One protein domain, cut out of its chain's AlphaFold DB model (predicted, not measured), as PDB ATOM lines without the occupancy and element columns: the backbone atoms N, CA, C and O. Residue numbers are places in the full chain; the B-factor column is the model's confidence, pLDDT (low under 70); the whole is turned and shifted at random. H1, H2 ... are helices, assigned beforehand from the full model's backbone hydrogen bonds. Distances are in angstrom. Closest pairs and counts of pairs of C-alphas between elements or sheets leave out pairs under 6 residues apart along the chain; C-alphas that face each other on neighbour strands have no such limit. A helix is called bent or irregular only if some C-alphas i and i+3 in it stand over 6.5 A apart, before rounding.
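AT A GLANCE: This is residues 31 to 98 of the 106 residues of an uncharacterized protein of Streptomyces sp. PRh5 (UniProt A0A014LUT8). The long helix H3 and the long helix H1 form two sides of an open, loose frame, joined at one end through short H2, while H4 turns off H3's other end. The 68 printed residues hold four named helices, H1 to H4 in order, and no named strand: all helix. The whole is loose, radius of gyration of the C-alphas 15.9 A, spanning 46 by 24 by 21 A.

IN THESE COORDINATES: Find C-alpha 62 at (119.572, 120.891, 68.256); H3 runs from there to residue 87, 36.3 A. H1, residues 31 to 53, begins at (146.998, 110.799, 52.407) and covers 32.4 A. H2 is residues 56 to 60, and H4 residues 89 to 97.

HOW THE PARTS SIT: H3 has a kink of 27 degrees near residue 81 and is irregular, but only just: C-alphas 82 and 85 are 6.6 A apart. H3 and H4 are close but not clearly touching, closest C-alphas Trp 84 and Ala 90, 8.0 A, at a steep tilt of 62 degrees, the same way. H2 is close but not clearly touching to H3, closest C-alphas Phe 59 and Thr 65, 6.4 A, and to H1, Val 50 and Gln 58, 7.3 A. H1 and H3 are apart. Every O i to N i+4 pair is within hydrogen-bond range in H1 and H4, 20 of 22 in H3, and 0 of 1 in H2, where 2 of 2 O i to N i+3 pairs are.

THE WHOLE: The C-alphas farthest apart, His 61 and Ser 98, are 46.8 A apart. The printed part has no cut, and its three links are tight. Look for pLDDT under 70 at residues 88 to 98, among others.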
ATOM      1  N   ALA A  31     147.401 110.808  51.000       73.12
ATOM      2  CA  ALA A  31     146.998 110.799  52.407       73.12
ATOM      3  C   ALA A  31     145.799 111.730  52.682       73.12
ATOM      4  O   ALA A  31     144.919 111.392  53.473       73.12
ATOM      5  N   GLU A  32     145.717 112.860  51.977       73.56
ATOM      6  CA  GLU A  32     144.590 113.792  52.078       73.56
ATOM      7  C   GLU A  32     143.279 113.204  51.548       73.56
ATOM      8  O   GLU A  32     142.241 113.335  52.200       73.56
ATOM      9  N   VAL A  33     143.317 112.490  50.417       77.81
ATOM     10  CA  VAL A  33     142.128 111.838  49.843       77.81
ATOM     11  C   VAL A  33     141.624 110.732  50.767       77.81
ATOM     12  O   VAL A  33     140.425 110.656  51.030       77.81
ATOM     13  N   LYS A  34     142.527 109.924  51.338       70.12
ATOM     14  CA  LYS A  34     142.155 108.902  52.332       70.12
ATOM     15  C   LYS A  34     141.477 109.523  53.548       70.12
ATOM     16  O   LYS A  34     140.450 109.019  53.998       70.12
ATOM     17  N   LYS A  35     142.019 110.637  54.046       72.94
ATOM     18  CA  LYS A  35     141.451 111.365  55.184       72.94
ATOM     19  C   LYS A  35     140.063 111.920  54.859       72.94
ATOM     20  O   LYS A  35     139.150 111.715  55.652       72.94
ATOM     21  N   MET A  36     139.878 112.562  53.703       74.50
ATOM     22  CA  MET A  36     138.559 113.055  53.283       74.50
ATOM     23  C   MET A  36     137.535 111.927  53.164       74.50
ATOM     24  O   MET A  36     136.444 112.039  53.716       74.50
ATOM     25  N   VAL A  37     137.884 110.826  52.494       77.12
ATOM     26  CA  VAL A  37     136.967 109.691  52.326       77.12
ATOM     27  C   VAL A  37     136.610 109.072  53.678       77.12
ATOM     28  O   VAL A  37     135.439 108.790  53.921       77.12
ATOM     29  N   ALA A  38     137.579 108.924  54.584       73.50
ATOM     30  CA  ALA A  38     137.320 108.434  55.936       73.50
ATOM     31  C   ALA A  38     136.354 109.349  56.706       73.50
ATOM     32  O   ALA A  38     135.425 108.854  57.341       73.50
ATOM     33  N   VAL A  39     136.526 110.672  56.611       78.06
ATOM     34  CA  VAL A  39     135.625 111.651  57.244       78.06
ATOM     35  C   VAL A  39     134.212 111.559  56.667       78.06
ATOM     36  O   VAL A  39     133.246 111.518  57.426       78.06
ATOM     37  N   VAL A  40     134.075 111.482  55.340       80.25
ATOM     38  CA  VAL A  40     132.767 111.369  54.674       80.25
ATOM     39  C   VAL A  40     132.064 110.069  55.061       80.25
ATOM     40  O   VAL A  40     130.890 110.093  55.426       80.25
ATOM     41  N   LEU A  41     132.773 108.939  55.045       78.94
ATOM     42  CA  LEU A  41     132.211 107.650  55.454       78.94
ATOM     43  C   LEU A  41     131.800 107.649  56.930       78.94
ATOM     44  O   LEU A  41     130.730 107.140  57.257       78.94
ATOM     45  N   ALA A  42     132.606 108.251  57.809       76.81
ATOM     46  CA  ALA A  42     132.276 108.378  59.225       76.81
ATOM     47  C   ALA A  42     131.017 109.232  59.446       76.81
ATOM     48  O   ALA A  42     130.160 108.857  60.246       76.81
ATOM     49  N   LEU A  43     130.864 110.334  58.702       78.06
ATOM     50  CA  LEU A  43     129.653 111.158  58.734       78.06
ATOM     51  C   LEU A  43     128.419 110.370  58.289       78.06
ATOM     52  O   LEU A  43     127.416 110.360  59.000       78.06
ATOM     53  N   VAL A  44     128.497 109.674  57.152       80.81
ATOM     54  CA  VAL A  44     127.388 108.855  56.637       80.81
ATOM     55  C   VAL A  44     127.012 107.759  57.634       80.81
ATOM     56  O   VAL A  44     125.834 107.599  57.954       80.81
ATOM     57  N   ALA A  45     127.998 107.046  58.181       79.19
ATOM     58  CA  ALA A  45     127.769 106.012  59.184       79.19
ATOM     59  C   ALA A  45     127.113 106.578  60.455       79.19
ATOM     60  O   ALA A  45     126.174 105.976  60.979       79.19
ATOM     61  N   GLY A  46     127.554 107.753  60.916       75.00
ATOM     62  CA  GLY A  46     126.950 108.452  62.051       75.00
ATOM     63  C   GLY A  46     125.483 108.805  61.803       75.00
ATOM     64  O   GLY A  46     124.630 108.495  62.633       75.00
ATOM     65  N   VAL A  47     125.167 109.369  60.631       79.00
ATOM     66  CA  VAL A  47     123.788 109.719  60.251       79.00
ATOM     67  C   VAL A  47     122.895 108.481  60.185       79.00
ATOM     68  O   VAL A  47     121.814 108.486  60.769       79.00
ATOM     69  N   ILE A  48     123.354 107.405  59.534       80.19
ATOM     70  CA  ILE A  48     122.607 106.140  59.451       80.19
ATOM     71  C   ILE A  48     122.366 105.571  60.850       80.19
ATOM     72  O   ILE A  48     121.251 105.153  61.160       80.19
ATOM     73  N   THR A  49     123.383 105.584  61.713       77.44
ATOM     74  CA  THR A  49     123.273 105.064  63.081       77.44
ATOM     75  C   THR A  49     122.214 105.829  63.867       77.44
ATOM     76  O   THR A  49     121.339 105.209  64.466       77.44
ATOM     77  N   VAL A  50     122.226 107.163  63.829       74.00
ATOM     78  CA  VAL A  50     121.219 107.978  64.530       74.00
ATOM     79  C   VAL A  50     119.824 107.749  63.946       74.00
ATOM     80  O   VAL A  50     118.887 107.486  64.698       74.00
ATOM     81  N   ALA A  51     119.692 107.764  62.617       76.06
ATOM     82  CA  ALA A  51     118.410 107.567  61.945       76.06
ATOM     83  C   ALA A  51     117.783 106.194  62.251       76.06
ATOM     84  O   ALA A  51     116.564 106.092  62.361       76.06
ATOM     85  N   THR A  52     118.605 105.153  62.411       78.31
ATOM     86  CA  THR A  52     118.141 103.778  62.670       78.31
ATOM     87  C   THR A  52     117.954 103.448  64.151       78.31
ATOM     88  O   THR A  52     117.117 102.607  64.465       78.31
ATOM     89  N   SER A  53     118.698 104.085  65.062       73.25
ATOM     90  CA  SER A  53     118.649 103.777  66.505       73.25
ATOM     91  C   SER A  53     117.781 104.730  67.329       73.25
ATOM     92  O   SER A  53     117.160 104.288  68.292       73.25
ATOM     93  N   GLY A  54     117.733 106.016  66.969       67.81
ATOM     94  CA  GLY A  54     117.042 107.064  67.734       67.81
ATOM     95  C   GLY A  54     115.959 107.814  66.955       67.81
ATOM     96  O   GLY A  54     115.249 108.625  67.538       67.81
ATOM     97  N   GLY A  55     115.816 107.544  65.655       71.19
ATOM     98  CA  GLY A  55     114.855 108.221  64.786       71.19
ATOM     99  C   GLY A  55     115.273 109.644  64.392       71.19
ATOM    100  O   GLY A  55     116.244 110.213  64.889       71.19
ATOM    101  N   TRP A  56     114.529 110.235  63.454       74.19
ATOM    102  CA  TRP A  56     114.837 111.563  62.903       74.19
ATOM    103  C   TRP A  56     114.637 112.717  63.898       74.19
ATOM    104  O   TRP A  56     115.229 113.781  63.724       74.19
ATOM    105  N   GLU A  57     113.860 112.505  64.963       73.75
ATOM    106  CA  GLU A  57     113.595 113.497  66.016       73.75
ATOM    107  C   GLU A  57     114.855 113.868  66.812       73.75
ATOM    108  O   GLU A  57     114.970 114.991  67.307       73.75
ATOM    109  N   GLN A  58     115.856 112.984  66.874       67.44
ATOM    110  CA  GLN A  58     117.136 113.278  67.523       67.44
ATOM    111  C   GLN A  58     117.818 114.501  66.879       67.44
ATOM    112  O   GLN A  58     118.345 115.368  67.572       67.44
ATOM    113  N   PHE A  59     117.728 114.643  65.552       69.56
ATOM    114  CA  PHE A  59     118.293 115.790  64.832       69.56
ATOM    115  C   PHE A  59     117.533 117.103  65.074       69.56
ATOM    116  O   PHE A  59     118.082 118.174  64.828       69.56
ATOM    117  N   GLN A  60     116.292 117.037  65.566       71.25
ATOM    118  CA  GLN A  60     115.448 118.210  65.822       71.25
ATOM    119  C   GLN A  60     115.729 118.843  67.196       71.25
ATOM    120  O   GLN A  60     115.514 120.040  67.388       71.25
ATOM    121  N   HIS A  61     116.301 118.082  68.132       64.00
ATOM    122  CA  HIS A  61     116.741 118.564  69.442       64.00
ATOM    123  C   HIS A  61     118.161 119.157  69.352       64.00
ATOM    124  O   HIS A  61     119.142 118.574  69.823       64.00
ATOM    125  N   GLY A  62     118.288 120.316  68.694       59.12
ATOM    126  CA  GLY A  62     119.572 120.891  68.256       59.12
ATOM    127  C   GLY A  62     120.658 121.048  69.336       59.12
ATOM    128  O   GLY A  62     121.841 120.889  69.040       59.12
ATOM    129  N   THR A  63     120.293 121.294  70.597       62.53
ATOM    130  CA  THR A  63     121.254 121.433  71.709       62.53
ATOM    131  C   THR A  63     121.792 120.095  72.216       62.53
ATOM    132  O   THR A  63     122.990 119.983  72.482       62.53
ATOM    133  N   MET A  64     120.947 119.064  72.312       61.88
ATOM    134  CA  MET A  64     121.362 117.737  72.783       61.88
ATOM    135  C   MET A  64     122.247 117.040  71.746       61.88
ATOM    136  O   MET A  64     123.282 116.479  72.098       61.88
ATOM    137  N   THR A  65     121.922 117.192  70.460       70.75
ATOM    138  CA  THR A  65     122.733 116.660  69.356       70.75
ATOM    139  C   THR A  65     124.116 117.304  69.284       70.75
ATOM    140  O   THR A  65     125.111 116.593  69.130       70.75
ATOM    141  N   PHE A  66     124.223 118.625  69.470       74.31
ATOM    142  CA  PHE A  66     125.532 119.284  69.506       74.31
ATOM    143  C   PHE A  66     126.373 118.828  70.706       74.31
ATOM    144  O   PHE A  66     127.557 118.535  70.544       74.31
ATOM    145  N   ALA A  67     125.764 118.704  71.892       77.19
ATOM    146  CA  ALA A  67     126.450 118.204  73.081       77.19
ATOM    147  C   ALA A  67     126.967 116.767  72.887       77.19
ATOM    148  O   ALA A  67     128.106 116.474  73.250       77.19
ATOM    149  N   THR A  68     126.181 115.887  72.260       73.88
ATOM    150  CA  THR A  68     126.614 114.520  71.933       73.88
ATOM    151  C   THR A  68     127.763 114.514  70.928       73.88
ATOM    152  O   THR A  68     128.749 113.814  71.149       73.88
ATOM    153  N   ILE A  69     127.692 115.317  69.860       77.94
ATOM    154  CA  ILE A  69     128.785 115.432  68.881       77.94
ATOM    155  C   ILE A  69     130.060 115.940  69.563       77.94
ATOM    156  O   ILE A  69     131.128 115.360  69.373       77.94
ATOM    157  N   ALA A  70     129.953 116.983  70.389       78.88
ATOM    158  CA  ALA A  70     131.081 117.539  71.126       78.88
ATOM    159  C   ALA A  70     131.682 116.516  72.102       78.88
ATOM    160  O   ALA A  70     132.903 116.370  72.151       78.88
ATOM    161  N   ALA A  71     130.848 115.764  72.823       78.81
ATOM    162  CA  ALA A  71     131.296 114.714  73.733       78.81
ATOM    163  C   ALA A  71     132.014 113.578  72.989       78.81
ATOM    164  O   ALA A  71     133.098 113.165  73.401       78.81
ATOM    165  N   VAL A  72     131.460 113.110  71.867       79.88
ATOM    166  CA  VAL A  72     132.083 112.074  71.028       79.88
ATOM    167  C   VAL A  72     133.405 112.569  70.449       79.88
ATOM    168  O   VAL A  72     134.390 111.829  70.463       79.88
ATOM    169  N   LEU A  73     133.466 113.818  69.982       80.31
ATOM    170  CA  LEU A  73     134.694 114.415  69.465       80.31
ATOM    171  C   LEU A  73     135.758 114.529  70.561       80.31
ATOM    172  O   LEU A  73     136.891 114.099  70.350       80.31
ATOM    173  N   ALA A  74     135.390 115.051  71.731       79.62
ATOM    174  CA  ALA A  74     136.289 115.192  72.870       79.62
ATOM    175  C   ALA A  74     136.813 113.829  73.340       79.62
ATOM    176  O   ALA A  74     138.017 113.671  73.541       79.62
ATOM    177  N   ALA A  75     135.942 112.822  73.444       80.44
ATOM    178  CA  ALA A  75     136.329 111.461  73.803       80.44
ATOM    179  C   ALA A  75     137.243 110.825  72.743       80.44
ATOM    180  O   ALA A  75     138.243 110.197  73.091       80.44
ATOM    181  N   SER A  76     136.942 111.025  71.457       75.81
ATOM    182  CA  SER A  76     137.740 110.494  70.344       75.81
ATOM    183  C   SER A  76     139.129 111.124  70.293       75.81
ATOM    184  O   SER A  76     140.122 110.405  70.192       75.81
ATOM    185  N   GLN A  77     139.218 112.453  70.413       81.25
ATOM    186  CA  GLN A  77     140.498 113.164  70.462       81.25
ATOM    187  C   GLN A  77     141.303 112.772  71.699       81.25
ATOM    188  O   GLN A  77     142.473 112.431  71.572       81.25
ATOM    189  N   SER A  78     140.664 112.720  72.870       82.69
ATOM    190  CA  SER A  78     141.331 112.318  74.113       82.69
ATOM    191  C   SER A  78     141.859 110.886  74.024       82.69
ATOM    192  O   SER A  78     143.003 110.624  74.373       82.69
ATOM    193  N   THR A  79     141.068 109.957  73.486       78.50
ATOM    194  CA  THR A  79     141.506 108.572  73.245       78.50
ATOM    195  C   THR A  79     142.679 108.526  72.271       78.50
ATOM    196  O   THR A  79     143.645 107.789  72.490       78.50
ATOM    197  N   TYR A  80     142.626 109.323  71.202       73.44
ATOM    198  CA  TYR A  80     143.703 109.379  70.228       73.44
ATOM    199  C   TYR A  80     145.001 109.914  70.844       73.44
ATOM    200  O   TYR A  80     146.046 109.279  70.716       73.44
ATOM    201  N   ASP A  81     144.942 111.041  71.548       78.50
ATOM    202  CA  ASP A  81     146.121 111.688  72.122       78.50
ATOM    203  C   ASP A  81     146.681 110.956  73.347       78.50
ATOM    204  O   ASP A  81     147.895 110.973  73.539       78.50
ATOM    205  N   LEU A  82     145.843 110.300  74.158       79.88
ATOM    206  CA  LEU A  82     146.277 109.632  75.393       79.88
ATOM    207  C   LEU A  82     146.650 108.163  75.194       79.88
ATOM    208  O   LEU A  82     147.501 107.654  75.917       79.88
ATOM    209  N   ILE A  83     146.017 107.473  74.243       80.12
ATOM    210  CA  ILE A  83     146.220 106.035  74.042       80.12
ATOM    211  C   ILE A  83     146.969 105.802  72.734       80.12
ATOM    212  O   ILE A  83     148.093 105.303  72.735       80.12
ATOM    213  N   TRP A  84     146.388 106.197  71.602       67.88
ATOM    214  CA  TRP A  84     146.921 105.824  70.288       67.88
ATOM    215  C   TRP A  84     148.253 106.499  69.952       67.88
ATOM    216  O   TRP A  84     149.214 105.823  69.586       67.88
ATOM    217  N   LYS A  85     148.344 107.817  70.109       68.19
ATOM    218  CA  LYS A  85     149.529 108.613  69.776       68.19
ATOM    219  C   LYS A  85     150.771 108.225  70.599       68.19
ATOM    220  O   LYS A  85     151.810 107.986  69.982       68.19
ATOM    221  N   PRO A  86     150.713 108.094  71.941       75.44
ATOM    222  CA  PRO A  86     151.870 107.675  72.732       75.44
ATOM    223  C   PRO A  86     152.196 106.186  72.581       75.44
ATOM    224  O   PRO A  86     153.362 105.819  72.712       75.44
ATOM    225  N   SER A  87     151.219 105.331  72.251       70.81
ATOM    226  CA  SER A  87     151.452 103.885  72.110       70.81
ATOM    227  C   SER A  87     152.324 103.487  70.910       70.81
ATOM    228  O   SER A  87     152.798 102.356  70.863       70.81
ATOM    229  N   LYS A  88     152.550 104.382  69.933       65.06
ATOM    230  CA  LYS A  88     153.323 104.110  68.699       65.06
ATOM    231  C   LYS A  88     152.891 102.835  67.948       65.06
ATOM    232  O   LYS A  88     153.665 102.278  67.169       65.06
ATOM    233  N   VAL A  89     151.643 102.401  68.127       66.38
ATOM    234  CA  VAL A  89     151.096 101.210  67.463       66.38
ATOM    235  C   VAL A  89     151.085 101.392  65.943       66.38
ATOM    236  O   VAL A  89     151.375 100.449  65.220       66.38
ATOM    237  N   ALA A  90     150.857 102.614  65.448       60.44
ATOM    238  CA  ALA A  90     150.929 102.920  64.019       60.44
ATOM    239  C   ALA A  90     152.328 102.648  63.409       60.44
ATOM    240  O   ALA A  90     152.393 101.841  62.487       60.44
ATOM    241  N   PRO A  91     153.450 103.179  63.948       62.09
ATOM    242  CA  PRO A  91     154.798 102.789  63.520       62.09
ATOM    243  C   PRO A  91     155.079 101.283  63.596       62.09
ATOM    244  O   PRO A  91     155.747 100.735  62.723       62.09
ATOM    245  N   ALA A  92     154.575 100.601  64.630       65.50
ATOM    246  CA  ALA A  92     154.773  99.162  64.791       65.50
ATOM    247  C   ALA A  92     154.028  98.363  63.706       65.50
ATOM    248  O   ALA A  92     154.623  97.484  63.083       65.50
ATOM    249  N   ILE A  93     152.768  98.714  63.429       62.47
ATOM    250  CA  ILE A  93     151.971  98.121  62.350       62.47
ATOM    251  C   ILE A  93     152.621  98.421  61.000       62.47
ATOM    252  O   ILE A  93     152.882  97.489  60.249       62.47
ATOM    253  N   GLU A  94     152.976  99.678  60.722       60.06
ATOM    254  CA  GLU A  94     153.650 100.066  59.478       60.06
ATOM    255  C   GLU A  94     154.970  99.311  59.278       60.06
ATOM    256  O   GLU A  94     155.242  98.856  58.167       60.06
ATOM    257  N   SER A  95     155.760  99.093  60.337       67.56
ATOM    258  CA  SER A  95     156.996  98.300  60.260       67.56
ATOM    259  C   SER A  95     156.743  96.818  59.958       67.56
ATOM    260  O   SER A  95     157.530  96.193  59.251       67.56
ATOM    261  N   ALA A  96     155.631  96.264  60.453       68.00
ATOM    262  CA  ALA A  96     155.266  94.862  60.283       68.00
ATOM    263  C   ALA A  96     154.578  94.580  58.936       68.00
ATOM    264  O   ALA A  96     154.687  93.473  58.413       68.00
ATOM    265  N   THR A  97     153.883  95.568  58.364       62.00
ATOM    266  CA  THR A  97     153.155  95.433  57.092       62.00
ATOM    267  C   THR A  97     153.866  96.071  55.898       62.00
ATOM    268  O   THR A  97     153.382  95.950  54.772       62.00
ATOM    269  N   SER A  98     155.004  96.741  56.102       53.12
ATOM    270  CA  SER A  98     155.826  97.238  54.993       53.12
ATOM    271  C   SER A  98     156.436  96.067  54.212       53.12
ATOM    272  O   SER A  98     157.032  95.173  54.821       53.12
TER     273      SER A  98